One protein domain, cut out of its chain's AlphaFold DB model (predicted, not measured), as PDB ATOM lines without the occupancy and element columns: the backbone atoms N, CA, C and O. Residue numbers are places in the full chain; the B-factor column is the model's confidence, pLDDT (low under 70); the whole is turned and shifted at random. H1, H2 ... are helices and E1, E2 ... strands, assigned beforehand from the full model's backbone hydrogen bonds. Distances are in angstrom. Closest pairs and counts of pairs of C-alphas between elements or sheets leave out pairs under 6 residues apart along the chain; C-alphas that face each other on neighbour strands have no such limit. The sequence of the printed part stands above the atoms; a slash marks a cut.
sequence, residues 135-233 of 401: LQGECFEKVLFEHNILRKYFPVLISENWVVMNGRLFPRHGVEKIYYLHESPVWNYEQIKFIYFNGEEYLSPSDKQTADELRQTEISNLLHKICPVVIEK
ATOM      1  N   LEU A 135      45.713  10.864 -21.528       84.69
ATOM      2  CA  LEU A 135      46.038   9.476 -21.191       84.69
ATOM      3  C   LEU A 135      45.793   9.156 -19.710       84.69
ATOM      4  O   LEU A 135      45.978   8.009 -19.303       84.69
ATOM      5  N   GLN A 136      45.427  10.145 -18.889       82.31
ATOM      6  CA  GLN A 136      45.055   9.906 -17.497       82.31
ATOM      7  C   GLN A 136      43.716   9.168 -17.452       82.31
ATOM      8  O   GLN A 136      42.803   9.495 -18.200       82.31
ATOM      9  N   GLY A 137      43.590   8.168 -16.578       76.88
ATOM     10  CA  GLY A 137      42.350   7.383 -16.485       76.88
ATOM     11  C   GLY A 137      42.292   6.158 -17.400       76.88
ATOM     12  O   GLY A 137      41.513   5.253 -17.128       76.88
ATOM     13  N   GLU A 138      43.135   6.085 -18.433       83.75
ATOM     14  CA  GLU A 138      43.105   5.002 -19.421       83.75
ATOM     15  C   GLU A 138      43.657   3.681 -18.861       83.75
ATOM     16  O   GLU A 138      44.670   3.652 -18.153       83.75
ATOM     17  N   CYS A 139      43.019   2.566 -19.230       84.12
ATOM     18  CA  CYS A 139      43.424   1.220 -18.837       84.12
ATOM     19  C   CYS A 139      43.770   0.385 -20.072       84.12
ATOM     20  O   CYS A 139      42.912   0.100 -20.903       84.12
ATOM     21  N   PHE A 140      45.029  -0.039 -20.178       87.19
ATOM     22  CA  PHE A 140      45.535  -0.776 -21.330       87.19
ATOM     23  C   PHE A 140      45.431  -2.290 -21.137       87.19
ATOM     24  O   PHE A 140      46.082  -2.881 -20.281       87.19
ATOM     25  N   GLU A 141      44.690  -2.946 -22.015       86.62
ATOM     26  CA  GLU A 141      44.567  -4.399 -22.057       86.62
ATOM     27  C   GLU A 141      45.373  -4.972 -23.223       86.62
ATOM     28  O   GLU A 141      45.381  -4.438 -24.337       86.62
ATOM     29  N   LYS A 142      46.086  -6.073 -22.975       88.50
ATOM     30  CA  LYS A 142      46.906  -6.739 -23.991       88.50
ATOM     31  C   LYS A 142      46.039  -7.589 -24.907       88.50
ATOM     32  O   LYS A 142      45.333  -8.481 -24.449       88.50
ATOM     33  N   VAL A 143      46.180  -7.380 -26.215       87.06
ATOM     34  CA  VAL A 143      45.538  -8.234 -27.216       87.06
ATOM     35  C   VAL A 143      46.360  -9.506 -27.403       87.06
ATOM     36  O   VAL A 143      47.574  -9.453 -27.626       87.06
ATOM     37  N   LEU A 144      45.698 -10.658 -27.293       86.31
ATOM     38  CA  LEU A 144      46.285 -11.964 -27.568       86.31
ATOM     39  C   LEU A 144      45.962 -12.370 -29.007       86.31
ATOM     40  O   LEU A 144      44.810 -12.326 -29.422       86.31
ATOM     41  N   PHE A 145      47.003 -12.752 -29.740       86.56
ATOM     42  CA  PHE A 145      46.926 -13.261 -31.106       86.56
ATOM     43  C   PHE A 145      47.163 -14.771 -31.103       86.56
ATOM     44  O   PHE A 145      48.022 -15.253 -30.349       86.56
ATOM     45  N   GLU A 146      46.454 -15.502 -31.957       86.62
ATOM     46  CA  GLU A 146      46.705 -16.918 -32.220       86.62
ATOM     47  C   GLU A 146      47.942 -17.058 -33.114       86.62
ATOM     48  O   GLU A 146      48.795 -17.924 -32.879       86.62
ATOM     49  N   HIS A 147      48.120 -16.131 -34.066       85.38
ATOM     50  CA  HIS A 147      49.278 -16.132 -34.949       85.38
ATOM     51  C   HIS A 147      50.600 -15.967 -34.181       85.38
ATOM     52  O   HIS A 147      50.854 -14.965 -33.499       85.38
ATOM     53  N   ASN A 148      51.522 -16.920 -34.359       83.25
ATOM     54  CA  ASN A 148      52.755 -16.984 -33.572       83.25
ATOM     55  C   ASN A 148      53.653 -15.744 -33.749       83.25
ATOM     56  O   ASN A 148      54.234 -15.248 -32.780       83.25
ATOM     57  N   ILE A 149      53.753 -15.205 -34.972       81.38
ATOM     58  CA  ILE A 149      54.577 -14.014 -35.240       81.38
ATOM     59  C   ILE A 149      53.929 -12.765 -34.635       81.38
ATOM     60  O   ILE A 149      54.642 -11.959 -34.036       81.38
ATOM     61  N   LEU A 150      52.603 -12.606 -34.727       83.00
ATOM     62  CA  LEU A 150      51.928 -11.438 -34.149       83.00
ATOM     63  C   LEU A 150      52.043 -11.452 -32.628       83.00
ATOM     64  O   LEU A 150      52.517 -10.484 -32.035       83.00
ATOM     65  N   ARG A 151      51.774 -12.608 -32.018       82.81
ATOM     66  CA  ARG A 151      51.935 -12.830 -30.579       82.81
ATOM     67  C   ARG A 151      53.340 -12.490 -30.075       82.81
ATOM     68  O   ARG A 151      53.496 -12.014 -28.950       82.81
ATOM     69  N   LYS A 152      54.373 -12.750 -30.882       79.00
ATOM     70  CA  LYS A 152      55.779 -12.590 -30.482       79.00
ATOM     71  C   LYS A 152      56.382 -11.222 -30.844       79.00
ATOM     72  O   LYS A 152      57.272 -10.763 -30.125       79.00
ATOM     73  N   TYR A 153      55.941 -10.582 -31.929       74.81
ATOM     74  CA  TYR A 153      56.604  -9.402 -32.511       74.81
ATOM     75  C   TYR A 153      55.706  -8.172 -32.687       74.81
ATOM     76  O   TYR A 153      56.233  -7.071 -32.886       74.81
ATOM     77  N   PHE A 154      54.386  -8.326 -32.580       81.44
ATOM     78  CA  PHE A 154      53.409  -7.261 -32.785       81.44
ATOM     79  C   PHE A 154      52.668  -6.950 -31.471       81.44
ATOM     80  O   PHE A 154      51.545  -7.399 -31.266       81.44
ATOM     81  N   PRO A 155      53.297  -6.213 -30.532       83.19
ATOM     82  CA  PRO A 155      52.646  -5.856 -29.281       83.19
ATOM     83  C   PRO A 155      51.499  -4.883 -29.558       83.19
ATOM     84  O   PRO A 155      51.727  -3.810 -30.138       83.19
ATOM     85  N   VAL A 156      50.298  -5.261 -29.120       88.62
ATOM     86  CA  VAL A 156      49.110  -4.413 -29.183       88.62
ATOM     87  C   VAL A 156      48.452  -4.300 -27.815       88.62
ATOM     88  O   VAL A 156      48.228  -5.306 -27.140       88.62
ATOM     89  N   LEU A 157      48.170  -3.062 -27.420       89.56
ATOM     90  CA  LEU A 157      47.408  -2.724 -26.223       89.56
ATOM     91  C   LEU A 157      46.192  -1.896 -26.639       89.56
ATOM     92  O   LEU A 157      46.347  -0.949 -27.411       89.56
ATOM     93  N   ILE A 158      45.013  -2.225 -26.128       88.75
ATOM     94  CA  ILE A 158      43.773  -1.480 -26.370       88.75
ATOM     95  C   ILE A 158      43.318  -0.862 -25.052       88.75
ATOM     96  O   ILE A 158      43.371  -1.508 -24.014       88.75
ATOM     97  N   SER A 159      42.883   0.389 -25.111       88.25
ATOM     98  CA  SER A 159      42.164   1.089 -24.054       88.25
ATOM     99  C   SER A 159      40.828   1.595 -24.608       88.25
ATOM    100  O   SER A 159      40.513   1.416 -25.794       88.25
ATOM    101  N   GLU A 160      40.036   2.243 -23.760       85.56
ATOM    102  CA  GLU A 160      38.758   2.845 -24.135       85.56
ATOM    103  C   GLU A 160      38.935   3.846 -25.281       85.56
ATOM    104  O   GLU A 160      38.357   3.642 -26.349       85.56
ATOM    105  N   ASN A 161      39.821   4.836 -25.124       87.50
ATOM    106  CA  ASN A 161      39.993   5.903 -26.118       87.50
ATOM    107  C   ASN A 161      41.247   5.752 -26.987       87.50
ATOM    108  O   ASN A 161      41.392   6.445 -28.000       87.50
ATOM    109  N   TRP A 162      42.157   4.846 -26.626       90.19
ATOM    110  CA  TRP A 162      43.476   4.733 -27.246       90.19
ATOM    111  C   TRP A 162      43.830   3.309 -27.649       90.19
ATOM    112  O   TRP A 162      43.403   2.335 -27.041       90.19
ATOM    113  N   VAL A 163      44.694   3.190 -28.649       91.94
ATOM    114  CA  VAL A 163      45.312   1.921 -29.025       91.94
ATOM    115  C   VAL A 163      46.814   2.103 -29.220       91.94
ATOM    116  O   VAL A 163      47.270   3.037 -29.880       91.94
ATOM    117  N   VAL A 164      47.607   1.203 -28.645       90.25
ATOM    118  CA  VAL A 164      49.048   1.116 -28.883       90.25
ATOM    119  C   VAL A 164      49.298  -0.043 -29.828       90.25
ATOM    120  O   VAL A 164      49.197  -1.191 -29.422       90.25
ATOM    121  N   MET A 165      49.680   0.237 -31.070       87.75
ATOM    122  CA  MET A 165      50.081  -0.775 -32.050       87.75
ATOM    123  C   MET A 165      51.559  -0.635 -32.377       87.75
ATOM    124  O   MET A 165      52.019   0.421 -32.820       87.75
ATOM    125  N   ASN A 166      52.326  -1.711 -32.184       83.31
ATOM    126  CA  ASN A 166      53.742  -1.770 -32.561       83.31
ATOM    127  C   ASN A 166      54.578  -0.597 -31.983       83.31
ATOM    128  O   ASN A 166      55.460  -0.035 -32.647       83.31
ATOM    129  N   GLY A 167      54.276  -0.202 -30.739       83.56
ATOM    130  CA  GLY A 167      54.934   0.907 -30.036       83.56
ATOM    131  C   GLY A 167      54.544   2.308 -30.524       83.56
ATOM    132  O   GLY A 167      55.287   3.261 -30.282       83.56
ATOM    133  N   ARG A 168      53.420   2.439 -31.238       89.19
ATOM    134  CA  ARG A 168      52.817   3.720 -31.622       89.19
ATOM    135  C   ARG A 168      51.403   3.827 -31.070       89.19
ATOM    136  O   ARG A 168      50.680   2.840 -31.079       89.19
ATOM    137  N   LEU A 169      51.043   5.008 -30.600       90.56
ATOM    138  CA  LEU A 169      49.785   5.326 -29.949       90.56
ATOM    139  C   LEU A 169      48.858   6.044 -30.938       90.56
ATOM    140  O   LEU A 169      49.253   7.043 -31.537       90.56
ATOM    141  N   PHE A 170      47.631   5.552 -31.071       90.44
ATOM    142  CA  PHE A 170      46.596   6.102 -31.939       90.44
ATOM    143  C   PHE A 170      45.312   6.339 -31.134       90.44
ATOM    144  O   PHE A 170      44.935   5.467 -30.348       90.44
ATOM    145  N   PRO A 171      44.636   7.485 -31.298       89.19
ATOM    146  CA  PRO A 171      43.322   7.708 -30.707       89.19
ATOM    147  C   PRO A 171      42.261   6.934 -31.494       89.19
ATOM    148  O   PRO A 171      42.290   6.925 -32.721       89.19
ATOM    149  N   ARG A 172      41.290   6.329 -30.810       87.00
ATOM    150  CA  ARG A 172      40.177   5.615 -31.458       87.00
ATOM    151  C   ARG A 172      39.152   6.589 -32.035       87.00
ATOM    152  O   ARG A 172      38.796   6.487 -33.200       87.00
ATOM    153  N   HIS A 173      38.784   7.615 -31.270       83.94
ATOM    154  CA  HIS A 173      37.834   8.651 -31.703       83.94
ATOM    155  C   HIS A 173      38.431   9.713 -32.638       83.94
ATOM    156  O   HIS A 173      37.703  10.553 -33.150       83.94
ATOM    157  N   GLY A 174      39.749   9.715 -32.848       81.31
ATOM    158  CA  GLY A 174      40.414  10.673 -33.740       81.31
ATOM    159  C   GLY A 174      40.588  10.176 -35.178       81.31
ATOM    160  O   GLY A 174      40.980  10.960 -36.041       81.31
ATOM    161  N   VAL A 175      40.335   8.888 -35.427       86.12
ATOM    162  CA  VAL A 175      40.553   8.230 -36.721       86.12
ATOM    163  C   VAL A 175      39.226   8.131 -37.464       86.12
ATOM    164  O   VAL A 175      38.282   7.518 -36.977       86.12
ATOM    165  N   GLU A 176      39.176   8.718 -38.657       84.88
ATOM    166  CA  GLU A 176      38.011   8.685 -39.542       84.88
ATOM    167  C   GLU A 176      37.929   7.347 -40.283       84.88
ATOM    168  O   GLU A 176      36.869   6.728 -40.337       84.88
ATOM    169  N   LYS A 177      39.050   6.914 -40.881       87.06
ATOM    170  CA  LYS A 177      39.121   5.713 -41.728       87.06
ATOM    171  C   LYS A 177      40.472   5.030 -41.601       87.06
ATOM    172  O   LYS A 177      41.508   5.691 -41.474       87.06
ATOM    173  N   ILE A 178      40.469   3.707 -41.718       88.69
ATOM    174  CA  ILE A 178      41.689   2.904 -41.799       88.69
ATOM    175  C   ILE A 178      41.694   2.151 -43.127       88.69
ATOM    176  O   ILE A 178      40.733   1.465 -43.454       88.69
ATOM    177  N   TYR A 179      42.782   2.247 -43.887       86.69
ATOM    178  CA  TYR A 179      42.999   1.396 -45.054       86.69
ATOM    179  C   TYR A 179      43.947   0.277 -44.674       86.69
ATOM    180  O   TYR A 179      45.083   0.536 -44.254       86.69
ATOM    181  N   TYR A 180      43.484  -0.952 -44.864       87.25
ATOM    182  CA  TYR A 180      44.312  -2.133 -44.729       87.25
ATOM    183  C   TYR A 180      44.764  -2.592 -46.115       87.25
ATOM    184  O   TYR A 180      44.015  -3.189 -46.888       87.25
ATOM    185  N   LEU A 181      46.001  -2.233 -46.454       81.12
ATOM    186  CA  LEU A 181      46.615  -2.505 -47.745       81.12
ATOM    187  C   LEU A 181      47.438  -3.787 -47.628       81.12
ATOM    188  O   LEU A 181      48.606  -3.748 -47.237       81.12
ATOM    189  N   HIS A 182      46.821  -4.908 -47.972       73.25
ATOM    190  CA  HIS A 182      47.481  -6.198 -48.134       73.25
ATOM    191  C   HIS A 182      47.245  -6.695 -49.565       73.25
ATOM    192  O   HIS A 182      46.186  -6.446 -50.134       73.25
ATOM    193  N   GLU A 183      48.260  -7.352 -50.132       61.16
ATOM    194  CA  GLU A 183      48.288  -7.921 -51.493       61.16
ATOM    195  C   GLU A 183      48.405  -6.902 -52.644       61.16
ATOM    196  O   GLU A 183      47.588  -6.006 -52.849       61.16
ATOM    197  N   SER A 184      49.446  -7.071 -53.462       52.06
ATOM    198  CA  SER A 184      49.602  -6.408 -54.758       52.06
ATOM    199  C   SER A 184      49.992  -7.455 -55.795       52.06
ATOM    200  O   SER A 184      50.761  -8.356 -55.459       52.06
ATOM    201  N   PRO A 185      49.541  -7.334 -57.059       45.69
ATOM    202  CA  PRO A 185      49.783  -8.333 -58.106       45.69
ATOM    203  C   PRO A 185      51.266  -8.618 -58.402       45.69
ATOM    204  O   PRO A 185      51.567  -9.519 -59.174       45.69
ATOM    205  N   VAL A 186      52.200  -7.849 -57.829       46.31
ATOM    206  CA  VAL A 186      53.643  -7.975 -58.086       46.31
ATOM    207  C   VAL A 186      54.456  -8.265 -56.813       46.31
ATOM    208  O   VAL A 186      55.518  -8.873 -56.909       46.31
ATOM    209  N   TRP A 187      53.999  -7.846 -55.623       52.00
ATOM    210  CA  TRP A 187      54.737  -8.014 -54.359       52.00
ATOM    211  C   TRP A 187      53.787  -8.142 -53.163       52.00
ATOM    212  O   TRP A 187      52.925  -7.286 -52.972       52.00
ATOM    213  N   ASN A 188      54.024  -9.131 -52.296       61.62
ATOM    214  CA  ASN A 188      53.376  -9.209 -50.987       61.62
ATOM    215  C   ASN A 188      53.937  -8.105 -50.086       61.62
ATOM    216  O   ASN A 188      55.098  -8.149 -49.663       61.62
ATOM    217  N   TYR A 189      53.123  -7.090 -49.826       70.94
ATOM    218  CA  TYR A 189      53.387  -6.095 -48.803       70.94
ATOM    219  C   TYR A 189      52.150  -5.915 -47.947       70.94
ATOM    220  O   TYR A 189      51.025  -6.093 -48.415       70.94
ATOM    221  N   GLU A 190      52.385  -5.525 -46.704       76.00
ATOM    222  CA  GLU A 190      51.322  -5.148 -45.799       76.00
ATOM    223  C   GLU A 190      51.589  -3.773 -45.210       76.00
ATOM    224  O   GLU A 190      52.687  -3.480 -44.720       76.00
ATOM    225  N   GLN A 191      50.578  -2.917 -45.313       83.94
ATOM    226  CA  GLN A 191      50.598  -1.548 -44.828       83.94
ATOM    227  C   GLN A 191      49.234  -1.157 -44.274       83.94
ATOM    228  O   GLN A 191      48.189  -1.532 -44.796       83.94
ATOM    229  N   ILE A 192      49.259  -0.335 -43.232       87.81
ATOM    230  CA  ILE A 192      48.078   0.223 -42.590       87.81
ATOM    231  C   ILE A 192      48.170   1.740 -42.723       87.81
ATOM    232  O   ILE A 192      49.161   2.349 -42.302       87.81
ATOM    233  N   LYS A 193      47.148   2.355 -43.314       89.06
ATOM    234  CA  LYS A 193      47.035   3.810 -43.433       89.06
ATOM    235  C   LYS A 193      45.900   4.304 -42.546       89.06
ATOM    236  O   LYS A 193      44.769   3.864 -42.702       89.06
ATOM    237  N   PHE A 194      46.201   5.239 -41.659       88.38
ATOM    238  CA  PHE A 194      45.235   5.928 -40.809       88.38
ATOM    239  C   PHE A 194      44.924   7.288 -41.421       88.38
ATOM    240  O   PHE A 194      45.852   8.037 -41.730       88.38
ATOM    241  N   ILE A 195      43.640   7.601 -41.580       87.75
ATOM    242  CA  ILE A 195      43.153   8.939 -41.920       87.75
ATOM    243  C   ILE A 195      42.441   9.492 -40.693       87.75
ATOM    244  O   ILE A 195      41.536   8.856 -40.152       87.75
ATOM    245  N   TYR A 196      42.883  10.656 -40.234       86.19
ATOM    246  CA  TYR A 196      42.320  11.354 -39.083       86.19
ATOM    247  C   TYR A 196      41.245  12.349 -39.537       86.19
ATOM    248  O   TYR A 196      41.297  12.844 -40.659       86.19
ATOM    249  N   PHE A 197      40.311  12.708 -38.650       82.81
ATOM    250  CA  PHE A 197      39.228  13.661 -38.967       82.81
ATOM    251  C   PHE A 197      39.710  15.056 -39.405       82.81
ATOM    252  O   PHE A 197      38.975  15.797 -40.048       82.81
ATOM    253  N   ASN A 198      40.943  15.429 -39.063       80.94
ATOM    254  CA  ASN A 198      41.572  16.677 -39.503       80.94
ATOM    255  C   ASN A 198      42.181  16.592 -40.919       80.94
ATOM    256  O   ASN A 198      42.821  17.545 -41.360       80.94
ATOM    257  N   GLY A 199      42.032  15.459 -41.613       81.00
ATOM    258  CA  GLY A 199      42.607  15.208 -42.934       81.00
ATOM    259  C   GLY A 199      44.092  14.829 -42.923       81.00
ATOM    260  O   GLY A 199      44.661  14.604 -43.991       81.00
ATOM    261  N   GLU A 200      44.742  14.743 -41.755       86.31
ATOM    262  CA  GLU A 200      46.105  14.220 -41.681       86.31
ATOM    263  C   GLU A 200      46.122  12.703 -41.888       86.31
ATOM    264  O   GLU A 200      45.198  11.975 -41.520       86.31
ATOM    265  N   GLU A 201      47.213  12.216 -42.471       88.12
ATOM    266  CA  GLU A 201      47.374  10.809 -42.804       88.12
ATOM    267  C   GLU A 201      48.643  10.253 -42.169       88.12
ATOM    268  O   GLU A 201      49.719  10.855 -42.227       88.12
ATOM    269  N   TYR A 202      48.541   9.049 -41.615       86.75
ATOM    270  CA  TYR A 202      49.693   8.302 -41.142       86.75
ATOM    271  C   TYR A 202      49.773   6.947 -41.841       86.75
ATOM    272  O   TYR A 202      48.865   6.126 -41.748       86.75
ATOM    273  N   LEU A 203      50.898   6.696 -42.511       86.06
ATOM    274  CA  LEU A 203      51.186   5.430 -43.178       86.06
ATOM    275  C   LEU A 203      52.173   4.606 -42.342       86.06
ATOM    276  O   LEU A 203      53.268   5.072 -42.005       86.06
ATOM    277  N   SER A 204      51.805   3.366 -42.022       82.75
ATOM    278  CA  SER A 204      52.726   2.430 -41.388       82.75
ATOM    279  C   SER A 204      53.854   2.030 -42.353       82.75
ATOM    280  O   SER A 204      53.654   1.987 -43.567       82.75
ATOM    281  N   PRO A 205      55.053   1.691 -41.843       77.69
ATOM    282  CA  PRO A 205      56.090   1.082 -42.671       77.69
ATOM    283  C   PRO A 205      55.564  -0.161 -43.396       77.69
ATOM    284  O   PRO A 205      54.735  -0.881 -42.841       77.69
ATOM    285  N   SER A 206      56.059  -0.399 -44.614       69.19
ATOM    286  CA  SER A 206      55.816  -1.653 -45.329       69.19
ATOM    287  C   SER A 206      56.578  -2.775 -44.649       69.19
ATOM    288  O   SER A 206      57.807  -2.706 -44.596       69.19
ATOM    289  N   ASP A 207      55.876  -3.824 -44.238       65.25
ATOM    290  CA  ASP A 207      56.523  -5.090 -43.914       65.25
ATOM    291  C   ASP A 207      56.391  -6.025 -45.122       65.25
ATOM    292  O   ASP A 207      55.301  -6.250 -45.656       65.25
ATOM    293  N   LYS A 208      57.538  -6.511 -45.617       61.59
ATOM    294  CA  LYS A 208      57.580  -7.587 -46.612       61.59
ATOM    295  C   LYS A 208      57.432  -8.891 -45.849       61.59
ATOM    296  O   LYS A 208      58.381  -9.330 -45.200       61.59
ATOM    297  N   GLN A 209      56.253  -9.486 -45.909       63.12
ATOM    298  CA  GLN A 209      55.992 -10.769 -45.276       63.12
ATOM    299  C   GLN A 209      55.203 -11.659 -46.229       63.12
ATOM    300  O   GLN A 209      54.511 -11.171 -47.124       63.12
ATOM    301  N   THR A 210      55.368 -12.969 -46.077       60.28
ATOM    302  CA  THR A 210      54.581 -13.951 -46.820       60.28
ATOM    303  C   THR A 210      53.105 -13.737 -46.495       60.28
ATOM    304  O   THR A 210      52.769 -13.486 -45.336       60.28
ATOM    305  N   ALA A 211      52.245 -13.782 -47.515       65.19
ATOM    306  CA  ALA A 211      50.805 -13.713 -47.311       65.19
ATOM    307  C   ALA A 211      50.376 -14.900 -46.437       65.19
ATOM    308  O   ALA A 211      50.712 -16.044 -46.739       65.19
ATOM    309  N   ASP A 212      49.706 -14.597 -45.331       74.19
ATOM    310  CA  ASP A 212      49.183 -15.561 -44.371       74.19
ATOM    311  C   ASP A 212      47.769 -15.098 -44.013       74.19
ATOM    312  O   ASP A 212      47.586 -14.003 -43.469       74.19
ATOM    313  N   GLU A 213      46.780 -15.906 -44.389       79.88
ATOM    314  CA  GLU A 213      45.356 -15.590 -44.255       79.88
ATOM    315  C   GLU A 213      44.945 -15.407 -42.790       79.88
ATOM    316  O   GLU A 213      44.185 -14.490 -42.468       79.88
ATOM    317  N   LEU A 214      45.493 -16.219 -41.879       84.31
ATOM    318  CA  LEU A 214      45.177 -16.147 -40.453       84.31
ATOM    319  C   LEU A 214      45.701 -14.835 -39.868       84.31
ATOM    320  O   LEU A 214      44.985 -14.117 -39.170       84.31
ATOM    321  N   ARG A 215      46.933 -14.463 -40.226       83.38
ATOM    322  CA  ARG A 215      47.528 -13.186 -39.820       83.38
ATOM    323  C   ARG A 215      46.742 -11.983 -40.352       83.38
ATOM    324  O   ARG A 215      46.520 -11.035 -39.597       83.38
ATOM    325  N   GLN A 216      46.346 -12.002 -41.624       85.12
ATOM    326  CA  GLN A 216      45.580 -10.907 -42.230       85.12
ATOM    327  C   GLN A 216      44.204 -10.754 -41.573       85.12
ATOM    328  O   GLN A 216      43.795  -9.638 -41.255       85.12
ATOM    329  N   THR A 217      43.535 -11.874 -41.297       85.25
ATOM    330  CA  THR A 217      42.228 -11.900 -40.628       85.25
ATOM    331  C   THR A 217      42.314 -11.344 -39.206       85.25
ATOM    332  O   THR A 217      41.494 -10.521 -38.808       85.25
ATOM    333  N   GLU A 218      43.340 -11.718 -38.433       87.38
ATOM    334  CA  GLU A 218      43.544 -11.180 -37.081       87.38
ATOM    335  C   GLU A 218      43.805  -9.670 -37.071       87.38
ATOM    336  O   GLU A 218      43.310  -8.956 -36.194       87.38
ATOM    337  N   ILE A 219      44.575  -9.171 -38.042       87.75
ATOM    338  CA  ILE A 219      44.864  -7.740 -38.166       87.75
ATOM    339  C   ILE A 219      43.614  -6.985 -38.602       87.75
ATOM    340  O   ILE A 219      43.294  -5.979 -37.976       87.75
ATOM    341  N   SER A 220      42.875  -7.481 -39.594       87.56
ATOM    342  CA  SER A 220      41.574  -6.927 -39.987       87.56
ATOM    343  C   SER A 220      40.631  -6.829 -38.778       87.56
ATOM    344  O   SER A 220      40.181  -5.732 -38.437       87.56
ATOM    345  N   ASN A 221      40.435  -7.929 -38.042       88.88
ATOM    346  CA  ASN A 221      39.597  -7.962 -36.839       88.88
ATOM    347  C   ASN A 221      40.043  -6.935 -35.790       88.88
ATOM    348  O   ASN A 221      39.217  -6.302 -35.130       88.88
ATOM    349  N   LEU A 222      41.353  -6.748 -35.624       89.19
ATOM    350  CA  LEU A 222      41.898  -5.735 -34.730       89.19
ATOM    351  C   LEU A 222      41.618  -4.308 -35.218       89.19
ATOM    352  O   LEU A 222      41.287  -3.445 -34.408       89.19
ATOM    353  N   LEU A 223      41.739  -4.049 -36.519       89.62
ATOM    354  CA  LEU A 223      41.464  -2.737 -37.101       89.62
ATOM    355  C   LEU A 223      39.980  -2.372 -36.992       89.62
ATOM    356  O   LEU A 223      39.679  -1.244 -36.603       89.62
ATOM    357  N   HIS A 224      39.074  -3.328 -37.216       87.31
ATOM    358  CA  HIS A 224      37.626  -3.132 -37.034       87.31
ATOM    359  C   HIS A 224      37.247  -2.849 -35.575       87.31
ATOM    360  O   HIS A 224      36.308  -2.100 -35.311       87.31
ATOM    361  N   LYS A 225      38.010  -3.364 -34.596       86.69
ATOM    362  CA  LYS A 225      37.848  -2.973 -33.179       86.69
ATOM    363  C   LYS A 225      38.248  -1.518 -32.915       86.69
ATOM    364  O   LYS A 225      37.753  -0.909 -31.964       86.69
ATOM    365  N   ILE A 226      39.164  -0.961 -33.706       85.12
ATOM    366  CA  ILE A 226      39.678   0.404 -33.528       85.12
ATOM    367  C   ILE A 226      38.752   1.420 -34.192       85.12
ATOM    368  O   ILE A 226      38.408   2.415 -33.558       85.12
ATOM    369  N   CYS A 227      38.371   1.173 -35.445       84.44
ATOM    370  CA  CYS A 227      37.542   2.058 -36.252       84.44
ATOM    371  C   CYS A 227      36.510   1.219 -37.019       84.44
ATOM    372  O   CYS A 227      36.898   0.226 -37.628       84.44
ATOM    373  N   PRO A 228      35.224   1.614 -37.051       75.81
ATOM    374  CA  PRO A 228      34.201   0.873 -37.790       75.81
ATOM    375  C   PRO A 228      34.364   0.975 -39.316       75.81
ATOM    376  O   PRO A 228      33.836   0.143 -40.044       75.81
ATOM    377  N   VAL A 229      35.080   1.990 -39.818       82.69
ATOM    378  CA  VAL A 229      35.310   2.196 -41.255       82.69
ATOM    379  C   VAL A 229      36.717   1.719 -41.620       82.69
ATOM    380  O   VAL A 229      37.656   2.514 -41.748       82.69
ATOM    381  N   VAL A 230      36.863   0.403 -41.785       83.06
ATOM    382  CA  VAL A 230      38.076  -0.209 -42.344       83.06
ATOM    383  C   VAL A 230      37.821  -0.587 -43.795       83.06
ATOM    384  O   VAL A 230      36.908  -1.349 -44.104       83.06
ATOM    385  N   ILE A 231      38.638  -0.045 -44.692       82.75
ATOM    386  CA  ILE A 231      38.614  -0.386 -46.111       82.75
ATOM    387  C   ILE A 231      39.697  -1.438 -46.335       82.75
ATOM    388  O   ILE A 231      40.897  -1.146 -46.290       82.75
ATOM    389  N   GLU A 232      39.246  -2.672 -46.520       74.44
ATOM    390  CA  GLU A 232      40.088  -3.815 -46.845       74.44
ATOM    391  C   GLU A 232      40.261  -3.908 -48.352       74.44
ATOM    392  O   GLU A 232      39.288  -3.831 -49.104       74.44
ATOM    393  N   LYS A 233      41.515  -4.107 -48.770       64.19
ATOM    394  CA  LYS A 233      41.970  -4.059 -50.160       64.19
ATOM    395  C   LYS A 233      41.936  -2.637 -50.707       64.19
ATOM    396  O   LYS A 233      41.013  -1.853 -50.498       64.19
TER     397      LYS A 233
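Overview. This is residues 135 to 233 of the 401 residues of an uncharacterized protein of Catenibacterium sp. BIOML-A1 (UniProt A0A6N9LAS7). A helix, H2, runs along one face of a four-strand sheet, and a smaller three-strand sheet covers the last part of that helix, so that residues 222 to 226 lie between the two sheets. Before the small sheet, residues 135 to 147 run as a long stretch with no named element past its edge strand E1 to a short helix, H1. The printed part has 99 residues with two named helices and seven named strands, in the order H1 E1 E2 E3 E4 E5 E6 H2 E7. The sheets are E1 E2 E3, antiparallel, and E6 E5 E4 E7, mixed; the class is mixed, helices and strands. The whole is compact, with a radius of gyration of the C-alphas of 13.5 A and spans of 44 by 32 by 20 A.

Along the chain. H1 is residues 148 to 153, beginning at C-alpha 148 (52.755, -16.984, -33.572). E1 is residues 156 to 158, E2 162 to 165 and E3 168 to 171. E4, residues 175 to 182, measures 19.7 A from first to last C-alpha, and E5, residues 190 to 196, 20.0 A. E6 is residues 201 to 203. H2, residues 213 to 226, measures 20.1 A and begins at C-alpha 213 (45.356, -15.590, -44.255). E7, residues 230 to 232, ends at C-alpha 232 (40.088, -3.815, -46.845).

Arrangement. Residues 141 to 142 pair antiparallel with residues 157 to 158 of E1. H1 and H2 are close but not clearly touching, with the C-alphas of Leu 150 and Arg 215 closest at 7.4 A. E1 E2 E3 is a meander, each strand the antiparallel neighbour of the one before; N 157 and O 164 are 2.9 A apart, N 163 and O 170 2.9 A. E4 E5 E6 is a second meander, with N 179 and O 193 at 2.8 A and N 202 and O 194 at 2.9 A. E7 is parallel to E4, with N 231 and O 178 at 2.9 A. H2 is on this sheet at a height of 9.5 A, two layers with the helix on one face, over E4 and along the strands; the closest C-alphas of H2 and E7 are those of His 224 and Val 230, 6.1 A apart. E6, H2, E7 form a split strand-helix-strand unit, two parallel strands with E5 and E4 between them, and its crossover is right-handed. H2 is also on the sheet E1 E2 E3, at a height of 11.7 A, over E1 and E2; the closest C-alphas of E2 and H2 are those of Val 163 and Ile 226, 7.4 A apart. E3 and E4 meet only through their link. In H1 and H2 every O i to N i+4 pair is within hydrogen-bond range.

Size, cuts and confidence. The two C-alphas farthest apart are those of Gly 137 and Val 186, 45.8 A. The printed part has no cut, and no link between named elements is long. The mean pLDDT of the printed part is 81.3; residues 183 to 188, 206 to 211 and 233 are under 70.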